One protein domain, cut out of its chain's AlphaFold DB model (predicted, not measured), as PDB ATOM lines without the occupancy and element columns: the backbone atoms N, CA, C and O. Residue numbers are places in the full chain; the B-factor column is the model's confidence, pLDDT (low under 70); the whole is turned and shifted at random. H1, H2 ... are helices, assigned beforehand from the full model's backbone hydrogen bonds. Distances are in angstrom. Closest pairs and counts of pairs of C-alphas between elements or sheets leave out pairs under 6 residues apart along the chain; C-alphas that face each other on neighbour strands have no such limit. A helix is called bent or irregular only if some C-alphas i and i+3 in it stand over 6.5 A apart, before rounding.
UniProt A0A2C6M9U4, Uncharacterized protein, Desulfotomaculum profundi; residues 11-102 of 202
ATOM      1  N   LEU A  11     -17.111   3.360 -14.839       71.19
ATOM      2  CA  LEU A  11     -16.857   4.458 -15.758       71.19
ATOM      3  C   LEU A  11     -15.609   4.139 -16.589       71.19
ATOM      4  O   LEU A  11     -14.608   3.650 -16.062       71.19
ATOM      5  N   THR A  12     -15.687   4.407 -17.887       69.62
ATOM      6  CA  THR A  12     -14.528   4.445 -18.791       69.62
ATOM      7  C   THR A  12     -13.640   5.655 -18.487       69.62
ATOM      8  O   THR A  12     -14.040   6.563 -17.756       69.62
ATOM      9  N   ALA A  13     -12.435   5.691 -19.062       65.69
ATOM     10  CA  ALA A  13     -11.502   6.810 -18.907       65.69
ATOM     11  C   ALA A  13     -12.098   8.162 -19.353       65.69
ATOM     12  O   ALA A  13     -11.753   9.197 -18.788       65.69
ATOM     13  N   SER A  14     -13.044   8.144 -20.296       66.94
ATOM     14  CA  SER A  14     -13.786   9.319 -20.769       66.94
ATOM     15  C   SER A  14     -15.016   9.666 -19.916       66.94
ATOM     16  O   SER A  14     -15.780  10.562 -20.263       66.94
ATOM     17  N   GLY A  15     -15.242   8.965 -18.798       74.31
ATOM     18  CA  GLY A  15     -16.365   9.207 -17.889       74.31
ATOM     19  C   GLY A  15     -17.703   8.622 -18.352       74.31
ATOM     20  O   GLY A  15     -18.723   8.871 -17.713       74.31
ATOM     21  N   HIS A  16     -17.721   7.822 -19.421       76.50
ATOM     22  CA  HIS A  16     -18.939   7.165 -19.895       76.50
ATOM     23  C   HIS A  16     -19.191   5.871 -19.122       76.50
ATOM     24  O   HIS A  16     -18.287   5.053 -18.929       76.50
ATOM     25  N   GLN A  17     -20.437   5.670 -18.696       77.00
ATOM     26  CA  GLN A  17     -20.876   4.414 -18.099       77.00
ATOM     27  C   GLN A  17     -20.899   3.320 -19.170       77.00
ATOM     28  O   GLN A  17     -21.548   3.485 -20.202       77.00
ATOM     29  N   TYR A  18     -20.236   2.193 -18.907       69.88
ATOM     30  CA  TYR A  18     -20.309   1.022 -19.779       69.88
ATOM     31  C   TYR A  18     -20.929  -0.175 -19.055       69.88
ATOM     32  O   TYR A  18     -20.798  -0.339 -17.838       69.88
ATOM     33  N   ASP A  19     -21.627  -1.017 -19.814       72.12
ATOM     34  CA  ASP A  19     -22.238  -2.236 -19.296       72.12
ATOM     35  C   ASP A  19     -21.206  -3.377 -19.265       72.12
ATOM     36  O   ASP A  19     -20.684  -3.820 -20.293       72.12
ATOM     37  N   LYS A  20     -20.919  -3.869 -18.054       67.88
ATOM     38  CA  LYS A  20     -19.982  -4.977 -17.822       67.88
ATOM     39  C   LYS A  20     -20.394  -6.269 -18.514       67.88
ATOM     40  O   LYS A  20     -19.522  -7.068 -18.858       67.88
ATOM     41  N   ASP A  21     -21.691  -6.520 -18.640       60.06
ATOM     42  CA  ASP A  21     -22.188  -7.761 -19.225       60.06
ATOM     43  C   ASP A  21     -22.012  -7.727 -20.752       60.06
ATOM     44  O   ASP A  21     -21.630  -8.738 -21.344       60.06
ATOM     45  N   LEU A  22     -22.146  -6.547 -21.370       61.91
ATOM     46  CA  LEU A  22     -21.804  -6.302 -22.777       61.91
ATOM     47  C   LEU A  22     -20.293  -6.392 -23.041       61.91
ATOM     48  O   LEU A  22     -19.896  -6.970 -24.049       61.91
ATOM     49  N   ALA A  23     -19.442  -5.930 -22.119       60.78
ATOM     50  CA  ALA A  23     -17.979  -6.030 -22.255       60.78
ATOM     51  C   ALA A  23     -17.452  -7.480 -22.297       60.78
ATOM     52  O   ALA A  23     -16.336  -7.741 -22.742       60.78
ATOM     53  N   ARG A  24     -18.243  -8.452 -21.829       62.28
ATOM     54  CA  ARG A  24     -17.895  -9.883 -21.871       62.28
ATOM     55  C   ARG A  24     -18.265 -10.553 -23.191       62.28
ATOM     56  O   ARG A  24     -17.894 -11.711 -23.405       62.28
ATOM     57  N   VAL A  25     -19.020  -9.872 -24.051       62.53
ATOM     58  CA  VAL A  25     -19.437 -10.414 -25.342       62.53
ATOM     59  C   VAL A  25     -18.209 -10.496 -26.253       62.53
ATOM     60  O   VAL A  25     -17.471  -9.521 -26.379       62.53
ATOM     61  N   PRO A  26     -17.954 -11.647 -26.902       66.62
ATOM     62  CA  PRO A  26     -16.835 -11.765 -27.824       66.62
ATOM     63  C   PRO A  26     -16.995 -10.768 -28.976       66.62
ATOM     64  O   PRO A  26     -17.979 -10.819 -29.719       66.62
ATOM     65  N   ILE A  27     -16.005  -9.890 -29.132       70.06
ATOM     66  CA  ILE A  27     -15.974  -8.893 -30.201       70.06
ATOM     67  C   ILE A  27     -15.807  -9.624 -31.535       70.06
ATOM     68  O   ILE A  27     -14.790 -10.271 -31.797       70.06
ATOM     69  N   LYS A  28     -16.825  -9.538 -32.392       74.12
ATOM     70  CA  LYS A  28     -16.732  -9.990 -33.781       74.12
ATOM     71  C   LYS A  28     -16.175  -8.847 -34.613       74.12
ATOM     72  O   LYS A  28     -16.873  -7.872 -34.872       74.12
ATOM     73  N   VAL A  29     -14.930  -8.986 -35.050       73.81
ATOM     74  CA  VAL A  29     -14.313  -8.024 -35.966       73.81
ATOM     75  C   VAL A  29     -14.913  -8.231 -37.350       73.81
ATOM     76  O   VAL A  29     -14.635  -9.231 -38.012       73.81
ATOM     77  N   SER A  30     -15.787  -7.319 -37.768       81.50
ATOM     78  CA  SER A  30     -16.311  -7.291 -39.133       81.50
ATOM     79  C   SER A  30     -15.406  -6.429 -40.025       81.50
ATOM     80  O   SER A  30     -14.793  -5.479 -39.532       81.50
ATOM     81  N   PRO A  31     -15.354  -6.688 -41.345       80.12
ATOM     82  CA  PRO A  31     -14.643  -5.815 -42.281       80.12
ATOM     83  C   PRO A  31     -15.112  -4.353 -42.213       80.12
ATOM     84  O   PRO A  31     -14.319  -3.433 -42.385       80.12
ATOM     85  N   ALA A  32     -16.393  -4.132 -41.899       81.94
ATOM     86  CA  ALA A  32     -16.952  -2.798 -41.713       81.94
ATOM     87  C   ALA A  32     -16.349  -2.066 -40.502       81.94
ATOM     88  O   ALA A  32     -16.065  -0.877 -40.600       81.94
ATOM     89  N   LEU A  33     -16.108  -2.763 -39.383       85.88
ATOM     90  CA  LEU A  33     -15.473  -2.172 -38.200       85.88
ATOM     91  C   LEU A  33     -14.023  -1.765 -38.490       85.88
ATOM     92  O   LEU A  33     -13.602  -0.677 -38.117       85.88
ATOM     93  N   GLN A  34     -13.277  -2.608 -39.206       85.25
ATOM     94  CA  GLN A  34     -11.901  -2.300 -39.604       85.25
ATOM     95  C   GLN A  34     -11.839  -1.094 -40.550       85.25
ATOM     96  O   GLN A  34     -11.011  -0.208 -40.361       85.25
ATOM     97  N   ALA A  35     -12.751  -1.022 -41.525       86.69
ATOM     98  CA  ALA A  35     -12.869   0.131 -42.414       86.69
ATOM     99  C   ALA A  35     -13.251   1.408 -41.649       86.69
ATOM    100  O   ALA A  35     -12.724   2.478 -41.933       86.69
ATOM    101  N   LEU A  36     -14.136   1.301 -40.654       90.06
ATOM    102  CA  LEU A  36     -14.529   2.430 -39.815       90.06
ATOM    103  C   LEU A  36     -13.341   2.985 -39.022       90.06
ATOM    104  O   LEU A  36     -13.137   4.196 -39.032       90.06
ATOM    105  N   ILE A  37     -12.564   2.113 -38.372       88.69
ATOM    106  CA  ILE A  37     -11.363   2.487 -37.609       88.69
ATOM    107  C   ILE A  37     -10.347   3.174 -38.531       88.69
ATOM    108  O   ILE A  37      -9.893   4.276 -38.231       88.69
ATOM    109  N   ALA A  38     -10.067   2.584 -39.697       88.50
ATOM    110  CA  ALA A  38      -9.149   3.158 -40.679       88.50
ATOM    111  C   ALA A  38      -9.604   4.545 -41.169       88.50
ATOM    112  O   ALA A  38      -8.811   5.485 -41.189       88.50
ATOM    113  N   ASN A  39     -10.893   4.702 -41.488       92.00
ATOM    114  CA  ASN A  39     -11.454   5.986 -41.910       92.00
ATOM    115  C   ASN A  39     -11.353   7.051 -40.806       92.00
ATOM    116  O   ASN A  39     -11.122   8.222 -41.105       92.00
ATOM    117  N   HIS A  40     -11.524   6.671 -39.533       90.06
ATOM    118  CA  HIS A  40     -11.394   7.603 -38.408       90.06
ATOM    119  C   HIS A  40      -9.945   8.047 -38.197       90.06
ATOM    120  O   HIS A  40      -9.712   9.231 -37.957       90.06
ATOM    121  N   LEU A  41      -8.969   7.143 -38.336       89.06
ATOM    122  CA  LEU A  41      -7.546   7.500 -38.306       89.06
ATOM    123  C   LEU A  41      -7.205   8.511 -39.403       89.06
ATOM    124  O   LEU A  41      -6.623   9.558 -39.118       89.06
ATOM    125  N   GLU A  42      -7.644   8.244 -40.633       89.94
ATOM    126  CA  GLU A  42      -7.411   9.138 -41.768       89.94
ATOM    127  C   GLU A  42      -8.077  10.510 -41.564       89.94
ATOM    128  O   GLU A  42      -7.469  11.552 -41.824       89.94
ATOM    129  N   LEU A  43      -9.313  10.537 -41.054       88.88
ATOM    130  CA  LEU A  43     -10.017  11.778 -40.735       88.88
ATOM    131  C   LEU A  43      -9.249  12.600 -39.691       88.88
ATOM    132  O   LEU A  43      -9.075  13.804 -39.871       88.88
ATOM    133  N   MET A  44      -8.754  11.963 -38.627       88.31
ATOM    134  CA  MET A  44      -7.981  12.641 -37.583       88.31
ATOM    135  C   MET A  44      -6.668  13.219 -38.111       88.31
ATOM    136  O   MET A  44      -6.280  14.315 -37.712       88.31
ATOM    137  N   GLU A  45      -5.974  12.519 -39.007       87.12
ATOM    138  CA  GLU A  45      -4.752  13.033 -39.637       87.12
ATOM    139  C   GLU A  45      -5.030  14.267 -40.502       87.12
ATOM    140  O   GLU A  45      -4.303  15.264 -40.424       87.12
ATOM    141  N   ARG A  46      -6.128  14.243 -41.266       87.12
ATOM    142  CA  ARG A  46      -6.573  15.397 -42.056       87.12
ATOM    143  C   ARG A  46      -6.969  16.569 -41.156       87.12
ATOM    144  O   ARG A  46      -6.527  17.689 -41.395       87.12
ATOM    145  N   LEU A  47      -7.742  16.321 -40.097       87.19
ATOM    146  CA  LEU A  47      -8.178  17.356 -39.154       87.19
ATOM    147  C   LEU A  47      -7.006  17.991 -38.405       87.19
ATOM    148  O   LEU A  47      -6.964  19.209 -38.285       87.19
ATOM    149  N   ASN A  48      -6.006  17.208 -38.000       84.31
ATOM    150  CA  ASN A  48      -4.811  17.720 -37.320       84.31
ATOM    151  C   ASN A  48      -4.011  18.716 -38.184       84.31
ATOM    152  O   ASN A  48      -3.318  19.583 -37.661       84.31
ATOM    153  N   THR A  49      -4.117  18.609 -39.511       84.50
ATOM    154  CA  THR A  49      -3.461  19.529 -40.454       84.50
ATOM    155  C   THR A  49      -4.211  20.860 -40.575       84.50
ATOM    156  O   THR A  49      -3.594  21.897 -40.807       84.50
ATOM    157  N   HIS A  50      -5.538  20.847 -40.405       85.69
ATOM    158  CA  HIS A  50      -6.401  22.020 -40.578       85.69
ATOM    159  C   HIS A  50      -6.770  22.722 -39.261       85.69
ATOM    160  O   HIS A  50      -7.012  23.928 -39.277       85.69
ATOM    161  N   PHE A  51      -6.766  22.005 -38.134       82.56
ATOM    162  CA  PHE A  51      -7.186  22.495 -36.817       82.56
ATOM    163  C   PHE A  51      -6.162  22.122 -35.729       82.56
ATOM    164  O   PHE A  51      -6.407  21.242 -34.902       82.56
ATOM    165  N   PRO A  52      -4.996  22.793 -35.691       81.00
ATOM    166  CA  PRO A  52      -3.948  22.492 -34.714       81.00
ATOM    167  C   PRO A  52      -4.332  22.860 -33.271       81.00
ATOM    168  O   PRO A  52      -3.728  22.347 -32.331       81.00
ATOM    169  N   GLU A  53      -5.326  23.731 -33.071       85.69
ATOM    170  CA  GLU A  53      -5.813  24.119 -31.739       85.69
ATOM    171  C   GLU A  53      -6.542  22.971 -31.024       85.69
ATOM    172  O   GLU A  53      -6.488  22.858 -29.800       85.69
ATOM    173  N   GLU A  54      -7.143  22.053 -31.783       83.81
ATOM    174  CA  GLU A  54      -7.856  20.886 -31.256       83.81
ATOM    175  C   GLU A  54      -6.942  19.670 -31.061       83.81
ATOM    176  O   GLU A  54      -7.407  18.578 -30.734       83.81
ATOM    177  N   LYS A  55      -5.624  19.839 -31.217       85.81
ATOM    178  CA  LYS A  55      -4.651  18.745 -31.173       85.81
ATOM    179  C   LYS A  55      -4.761  17.883 -29.915       85.81
ATOM    180  O   LYS A  55      -4.667  16.670 -30.014       85.81
ATOM    181  N   ILE A  56      -5.010  18.484 -28.750       85.31
ATOM    182  CA  ILE A  56      -5.170  17.742 -27.487       85.31
ATOM    183  C   ILE A  56      -6.386  16.804 -27.550       85.31
ATOM    184  O   ILE A  56      -6.320  15.669 -27.084       85.31
ATOM    185  N   PHE A  57      -7.487  17.253 -28.155       86.19
ATOM    186  CA  PHE A  57      -8.684  16.436 -28.335       86.19
ATOM    187  C   PHE A  57      -8.460  15.336 -29.373       86.19
ATOM    188  O   PHE A  57      -8.846  14.196 -29.136       86.19
ATOM    189  N   LEU A  58      -7.787  15.650 -30.484       87.50
ATOM    190  CA  LEU A  58      -7.432  14.667 -31.511       87.50
ATOM    191  C   LEU A  58      -6.464  13.604 -30.979       87.50
ATOM    192  O   LEU A  58      -6.626  12.427 -31.283       87.50
ATOM    193  N   ASP A  59      -5.485  13.992 -30.163       86.50
ATOM    194  CA  ASP A  59      -4.540  13.067 -29.537       86.50
ATOM    195  C   ASP A  59      -5.247  12.165 -28.512       86.50
ATOM    196  O   ASP A  59      -4.990  10.961 -28.483       86.50
ATOM    197  N   ASN A  60      -6.202  12.698 -27.741       88.12
ATOM    198  CA  ASN A  60      -7.058  11.882 -26.873       88.12
ATOM    199  C   ASN A  60      -7.918  10.896 -27.679       88.12
ATOM    200  O   ASN A  60      -7.957   9.715 -27.339       88.12
ATOM    201  N   LEU A  61      -8.552  11.344 -28.769       88.12
ATOM    202  CA  LEU A  61      -9.371  10.484 -29.631       88.12
ATOM    203  C   LEU A  61      -8.536   9.358 -30.262       88.12
ATOM    204  O   LEU A  61      -8.979   8.213 -30.322       88.12
ATOM    205  N   LYS A  62      -7.300   9.656 -30.687       88.19
ATOM    206  CA  LYS A  62      -6.349   8.640 -31.165       88.19
ATOM    207  C   LYS A  62      -6.052   7.604 -30.092       88.19
ATOM    208  O   LYS A  62      -6.019   6.416 -30.393       88.19
ATOM    209  N   LEU A  63      -5.837   8.044 -28.856       89.19
ATOM    210  CA  LEU A  63      -5.516   7.157 -27.744       89.19
ATOM    211  C   LEU A  63      -6.698   6.235 -27.406       89.19
ATOM    212  O   LEU A  63      -6.494   5.045 -27.179       89.19
ATOM    213  N   GLU A  64      -7.929   6.745 -27.458       87.44
ATOM    214  CA  GLU A  64      -9.146   5.930 -27.332       87.44
ATOM    215  C   GLU A  64      -9.277   4.911 -28.474       87.44
ATOM    216  O   GLU A  64      -9.591   3.746 -28.233       87.44
ATOM    217  N   LEU A  65      -8.983   5.307 -29.715       89.38
ATOM    218  CA  LEU A  65      -9.050   4.397 -30.859       89.38
ATOM    219  C   LEU A  65      -8.020   3.259 -30.753       89.38
ATOM    220  O   LEU A  65      -8.343   2.107 -31.042       89.38
ATOM    221  N   VAL A  66      -6.809   3.558 -30.274       88.19
ATOM    222  CA  VAL A  66      -5.770   2.552 -30.005       88.19
ATOM    223  C   VAL A  66      -6.219   1.565 -28.925       88.19
ATOM    224  O   VAL A  66      -6.012   0.364 -29.081       88.19
ATOM    225  N   GLN A  67      -6.895   2.023 -27.866       87.38
ATOM    226  CA  GLN A  67      -7.454   1.118 -26.849       87.38
ATOM    227  C   GLN A  67      -8.463   0.134 -27.454       87.38
ATOM    228  O   GLN A  67      -8.431  -1.057 -27.146       87.38
ATOM    229  N   VAL A  68      -9.320   0.603 -28.367       86.75
ATOM    230  CA  VAL A  68     -10.264  -0.264 -29.087       86.75
ATOM    231  C   VAL A  68      -9.523  -1.309 -29.932       86.75
ATOM    232  O   VAL A  68      -9.907  -2.482 -29.940       86.75
ATOM    233  N   GLU A  69      -8.443  -0.930 -30.619       86.19
ATOM    234  CA  GLU A  69      -7.613  -1.872 -31.381       86.19
ATOM    235  C   GLU A  69      -6.934  -2.918 -30.484       86.19
ATOM    236  O   GLU A  69      -6.914  -4.104 -30.827       86.19
ATOM    237  N   GLU A  70      -6.425  -2.516 -29.319       86.31
ATOM    238  CA  GLU A  70      -5.822  -3.421 -28.336       86.31
ATOM    239  C   GLU A  70      -6.836  -4.427 -27.778       86.31
ATOM    240  O   GLU A  70      -6.535  -5.622 -27.673       86.31
ATOM    241  N   GLU A  71      -8.059  -3.991 -27.469       84.81
ATOM    242  CA  GLU A  71      -9.139  -4.879 -27.024       84.81
ATOM    243  C   GLU A  71      -9.515  -5.895 -28.106       84.81
ATOM    244  O   GLU A  71      -9.646  -7.094 -27.829       84.81
ATOM    245  N   ILE A  72      -9.617  -5.442 -29.358       85.38
ATOM    246  CA  ILE A  72      -9.848  -6.304 -30.517       85.38
ATOM    247  C   ILE A  72      -8.717  -7.330 -30.664       85.38
ATOM    248  O   ILE A  72      -8.983  -8.527 -30.822       85.38
ATOM    249  N   ALA A  73      -7.457  -6.896 -30.584       82.81
ATOM    250  CA  ALA A  73      -6.291  -7.766 -30.695       82.81
ATOM    251  C   ALA A  73      -6.239  -8.795 -29.555       82.81
ATOM    252  O   ALA A  73      -5.995  -9.984 -29.791       82.81
ATOM    253  N   SER A  74      -6.536  -8.372 -28.327       84.00
ATOM    254  CA  SER A  74      -6.622  -9.234 -27.149       84.00
ATOM    255  C   SER A  74      -7.705 -10.305 -27.323       84.00
ATOM    256  O   SER A  74      -7.419 -11.505 -27.197       84.00
ATOM    257  N   ALA A  75      -8.916  -9.909 -27.724       81.50
ATOM    258  CA  ALA A  75     -10.022 -10.826 -27.998       81.50
ATOM    259  C   ALA A  75      -9.688 -11.813 -29.130       81.50
ATOM    260  O   ALA A  75      -9.933 -13.021 -29.003       81.50
ATOM    261  N   PHE A  76      -9.071 -11.331 -30.213       79.19
ATOM    262  CA  PHE A  76      -8.645 -12.160 -31.338       79.19
ATOM    263  C   PHE A  76      -7.553 -13.158 -30.939       79.19
ATOM    264  O   PHE A  76      -7.622 -14.330 -31.314       79.19
ATOM    265  N   SER A  77      -6.586 -12.751 -30.114       79.75
ATOM    266  CA  SER A  77      -5.553 -13.650 -29.589       79.75
ATOM    267  C   SER A  77      -6.160 -14.776 -28.744       79.75
ATOM    268  O   SER A  77      -5.771 -15.938 -28.878       79.75
ATOM    269  N   GLY A  78      -7.175 -14.464 -27.931       79.69
ATOM    270  CA  GLY A  78      -7.926 -15.445 -27.153       79.69
ATOM    271  C   GLY A  78      -8.701 -16.421 -28.040       79.69
ATOM    272  O   GLY A  78      -8.718 -17.624 -27.770       79.69
ATOM    273  N   TYR A  79      -9.299 -15.933 -29.128       78.69
ATOM    274  CA  TYR A  79      -9.936 -16.781 -30.135       78.69
ATOM    275  C   TYR A  79      -8.926 -17.702 -30.834       78.69
ATOM    276  O   TYR A  79      -9.170 -18.904 -30.935       78.69
ATOM    277  N   MET A  80      -7.777 -17.175 -31.263       74.19
ATOM    278  CA  MET A  80      -6.734 -17.956 -31.934       74.19
ATOM    279  C   MET A  80      -6.144 -19.031 -31.019       74.19
ATOM    280  O   MET A  80      -6.001 -20.168 -31.458       74.19
ATOM    281  N   LYS A  81      -5.902 -18.728 -29.736       81.12
ATOM    282  CA  LYS A  81      -5.492 -19.732 -28.737       81.12
ATOM    283  C   LYS A  81      -6.520 -20.855 -28.609       81.12
ATOM    284  O   LYS A  81      -6.163 -22.021 -28.724       81.12
ATOM    285  N   LYS A  82      -7.811 -20.525 -28.476       82.06
ATOM    286  CA  LYS A  82      -8.891 -21.530 -28.422       82.06
ATOM    287  C   LYS A  82      -8.984 -22.356 -29.706       82.06
ATOM    288  O   LYS A  82      -9.236 -23.558 -29.645       82.06
ATOM    289  N   LYS A  83      -8.805 -21.728 -30.868       81.94
ATOM    290  CA  LYS A  83      -8.802 -22.402 -32.173       81.94
ATOM    291  C   LYS A  83      -7.623 -23.371 -32.290       81.94
ATOM    292  O   LYS A  83      -7.818 -24.495 -32.746       81.94
ATOM    293  N   GLU A  84      -6.443 -22.969 -31.829       78.81
ATOM    294  CA  GLU A  84      -5.249 -23.813 -31.814       78.81
ATOM    295  C   GLU A  84      -5.386 -24.970 -30.815       78.81
ATOM    296  O   GLU A  84      -5.142 -26.118 -31.164       78.81
ATOM    297  N   GLU A  85      -5.917 -24.731 -29.614       85.00
ATOM    298  CA  GLU A  85      -6.240 -25.798 -28.655       85.00
ATOM    299  C   GLU A  85      -7.236 -26.816 -29.227       85.00
ATOM    300  O   GLU A  85      -7.123 -28.018 -28.986       85.00
ATOM    301  N   GLN A  86      -8.232 -26.360 -29.991       81.69
ATOM    302  CA  GLN A  86      -9.162 -27.255 -30.679       81.69
ATOM    303  C   GLN A  86      -8.481 -28.050 -31.791       81.69
ATOM    304  O   GLN A  86      -8.815 -29.220 -31.981       81.69
ATOM    305  N   ARG A  87      -7.537 -27.444 -32.515       83.81
ATOM    306  CA  ARG A  87      -6.727 -28.132 -33.520       83.81
ATOM    307  C   ARG A  87      -5.868 -29.219 -32.873       83.81
ATOM    308  O   ARG A  87      -5.993 -30.372 -33.272       83.81
ATOM    309  N   ILE A  88      -5.135 -28.889 -31.812       82.50
ATOM    310  CA  ILE A  88      -4.322 -29.839 -31.041       82.50
ATOM    311  C   ILE A  88      -5.198 -30.981 -30.502       82.50
ATOM    312  O   ILE A  88      -4.858 -32.149 -30.657       82.50
ATOM    313  N   LYS A  89      -6.387 -30.689 -29.954       83.06
ATOM    314  CA  LYS A  89      -7.342 -31.725 -29.505       83.06
ATOM    315  C   LYS A  89      -7.825 -32.635 -30.637       83.06
ATOM    316  O   LYS A  89      -8.109 -33.805 -30.391       83.06
ATOM    317  N   ARG A  90      -7.974 -32.124 -31.863       80.25
ATOM    318  CA  ARG A  90      -8.346 -32.939 -33.034       80.25
ATOM    319  C   ARG A  90      -7.184 -33.805 -33.503       80.25
ATOM    320  O   ARG A  90      -7.420 -34.946 -33.882       80.25
ATOM    321  N   GLU A  91      -5.966 -33.280 -33.468       80.00
ATOM    322  CA  GLU A  91      -4.750 -34.016 -33.822       80.00
ATOM    323  C   GLU A  91      -4.471 -35.133 -32.800       80.00
ATOM    324  O   GLU A  91      -4.297 -36.276 -33.208       80.00
ATOM    325  N   LEU A  92      -4.613 -34.867 -31.493       76.38
ATOM    326  CA  LEU A  92      -4.509 -35.881 -30.430       76.38
ATOM    327  C   LEU A  92      -5.552 -37.002 -30.569       76.38
ATOM    328  O   LEU A  92      -5.227 -38.182 -30.463       76.38
ATOM    329  N   LYS A  93      -6.808 -36.658 -30.887       76.94
ATOM    330  CA  LYS A  93      -7.865 -37.656 -31.138       76.94
ATOM    331  C   LYS A  93      -7.622 -38.496 -32.394       76.94
ATOM    332  O   LYS A  93      -8.142 -39.606 -32.481       76.94
ATOM    333  N   LYS A  94      -6.896 -37.971 -33.386       73.31
ATOM    334  CA  LYS A  94      -6.482 -38.744 -34.564       73.31
ATOM    335  C   LYS A  94      -5.337 -39.694 -34.212       73.31
ATOM    336  O   LYS A  94      -5.449 -40.875 -34.519       73.31
ATOM    337  N   SER A  95      -4.328 -39.230 -33.474       61.81
ATOM    338  CA  SER A  95      -3.221 -40.088 -33.035       61.81
ATOM    339  C   SER A  95      -3.653 -41.193 -32.058       61.81
ATOM    340  O   SER A  95      -3.140 -42.304 -32.130       61.81
ATOM    341  N   GLU A  96      -4.634 -40.948 -31.180       60.06
ATOM    342  CA  GLU A  96      -5.191 -41.980 -30.281       60.06
ATOM    343  C   GLU A  96      -6.004 -43.054 -31.030       60.06
ATOM    344  O   GLU A  96      -6.003 -44.228 -30.649       60.06
ATOM    345  N   LYS A  97      -6.678 -42.681 -32.126       57.44
ATOM    346  CA  LYS A  97      -7.370 -43.641 -33.003       57.44
ATOM    347  C   LYS A  97      -6.396 -44.499 -33.810       57.44
ATOM    348  O   LYS A  97      -6.644 -45.687 -33.978       57.44
ATOM    349  N   GLU A  98      -5.275 -43.935 -34.249       53.91
ATOM    350  CA  GLU A  98      -4.233 -44.690 -34.957       53.91
ATOM    351  C   GLU A  98      -3.519 -45.688 -34.025       53.91
ATOM    352  O   GLU A  98      -3.276 -46.832 -34.416       53.91
ATOM    353  N   PHE A  99      -3.300 -45.324 -32.753       49.59
ATOM    354  CA  PHE A  99      -2.739 -46.231 -31.743       49.59
ATOM    355  C   PHE A  99      -3.681 -47.377 -31.336       49.59
ATOM    356  O   PHE A  99      -3.211 -48.467 -31.017       49.59
ATOM    357  N   THR A 100      -5.002 -47.176 -31.372       48.75
ATOM    358  CA  THR A 100      -5.979 -48.243 -31.074       48.75
ATOM    359  C   THR A 100      -6.276 -49.138 -32.282       48.75
ATOM    360  O   THR A 100      -6.590 -50.311 -32.095       48.75
ATOM    361  N   SER A 101      -6.086 -48.654 -33.516       45.12
ATOM    362  CA  SER A 101      -6.165 -49.493 -34.725       45.12
ATOM    363  C   SER A 101      -4.942 -50.389 -34.957       45.12
ATOM    364  O   SER A 101      -5.046 -51.382 -35.668       45.12
ATOM    365  N   ALA A 102      -3.796 -50.082 -34.341       44.50
ATOM    366  CA  ALA A 102      -2.584 -50.899 -34.445       44.50
ATOM    367  C   ALA A 102      -2.520 -52.054 -33.419       44.50
ATOM    368  O   ALA A 102      -1.657 -52.921 -33.531       44.50
TER     369      ALA A 102
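AT A GLANCE: This is residues 11 to 102 of the 202 residues of an uncharacterized protein of Desulfotomaculum profundi (UniProt A0A2C6M9U4). A helical hairpin of H2 and the far longer H3 has the first stretch of the printed part, with the small helix H1, to one side of it, and residues 80 to 102, of which 80 to 101 belong to H3, stand free and stick out as a long arm. The printed part has 92 residues, with three named helices in the order H1, H2, H3 and no named strand, and is all helix. It is extended, with a radius of gyration of the C-alphas of 21.1 A, and spans 75 by 28 by 18 A.

HOW THE PARTS SIT: H1, residues 20 to 23, is apart from H2, residues 31 to 50, and from H3, residues 52 to 101. H2 and H3 form a hairpin: they touch, at a shallow tilt of 24 degrees, opposite ways. Their closest C-alphas, of Asn 48 and Lys 55, are 6.2 A apart, and H3 touches H2 with residues 54 to 65 alone. Every O i to N i+4 pair is within hydrogen-bond range in H2, and 44 of 46 in H3; H1 is too short for such a pair.

IN THESE COORDINATES: H1 is 5.0 A long from C-alpha 20 at (-19.982, -4.977, -17.822), H2 29.1 A and H3 72.0 A, to C-alpha 101 at (-6.165, -49.493, -34.725). H3 is irregular, with C-alphas 53 and 56 7.7 A apart, and has a kink of 30 degrees near residue 59.

THE WHOLE: The C-alphas farthest apart, of Glu 53 and Ala 102, are 75.1 A apart. The printed part has no cut and no long link. Confidence is under 70 at residues 12 to 14, 18, 20 to 26 and 95 to 102.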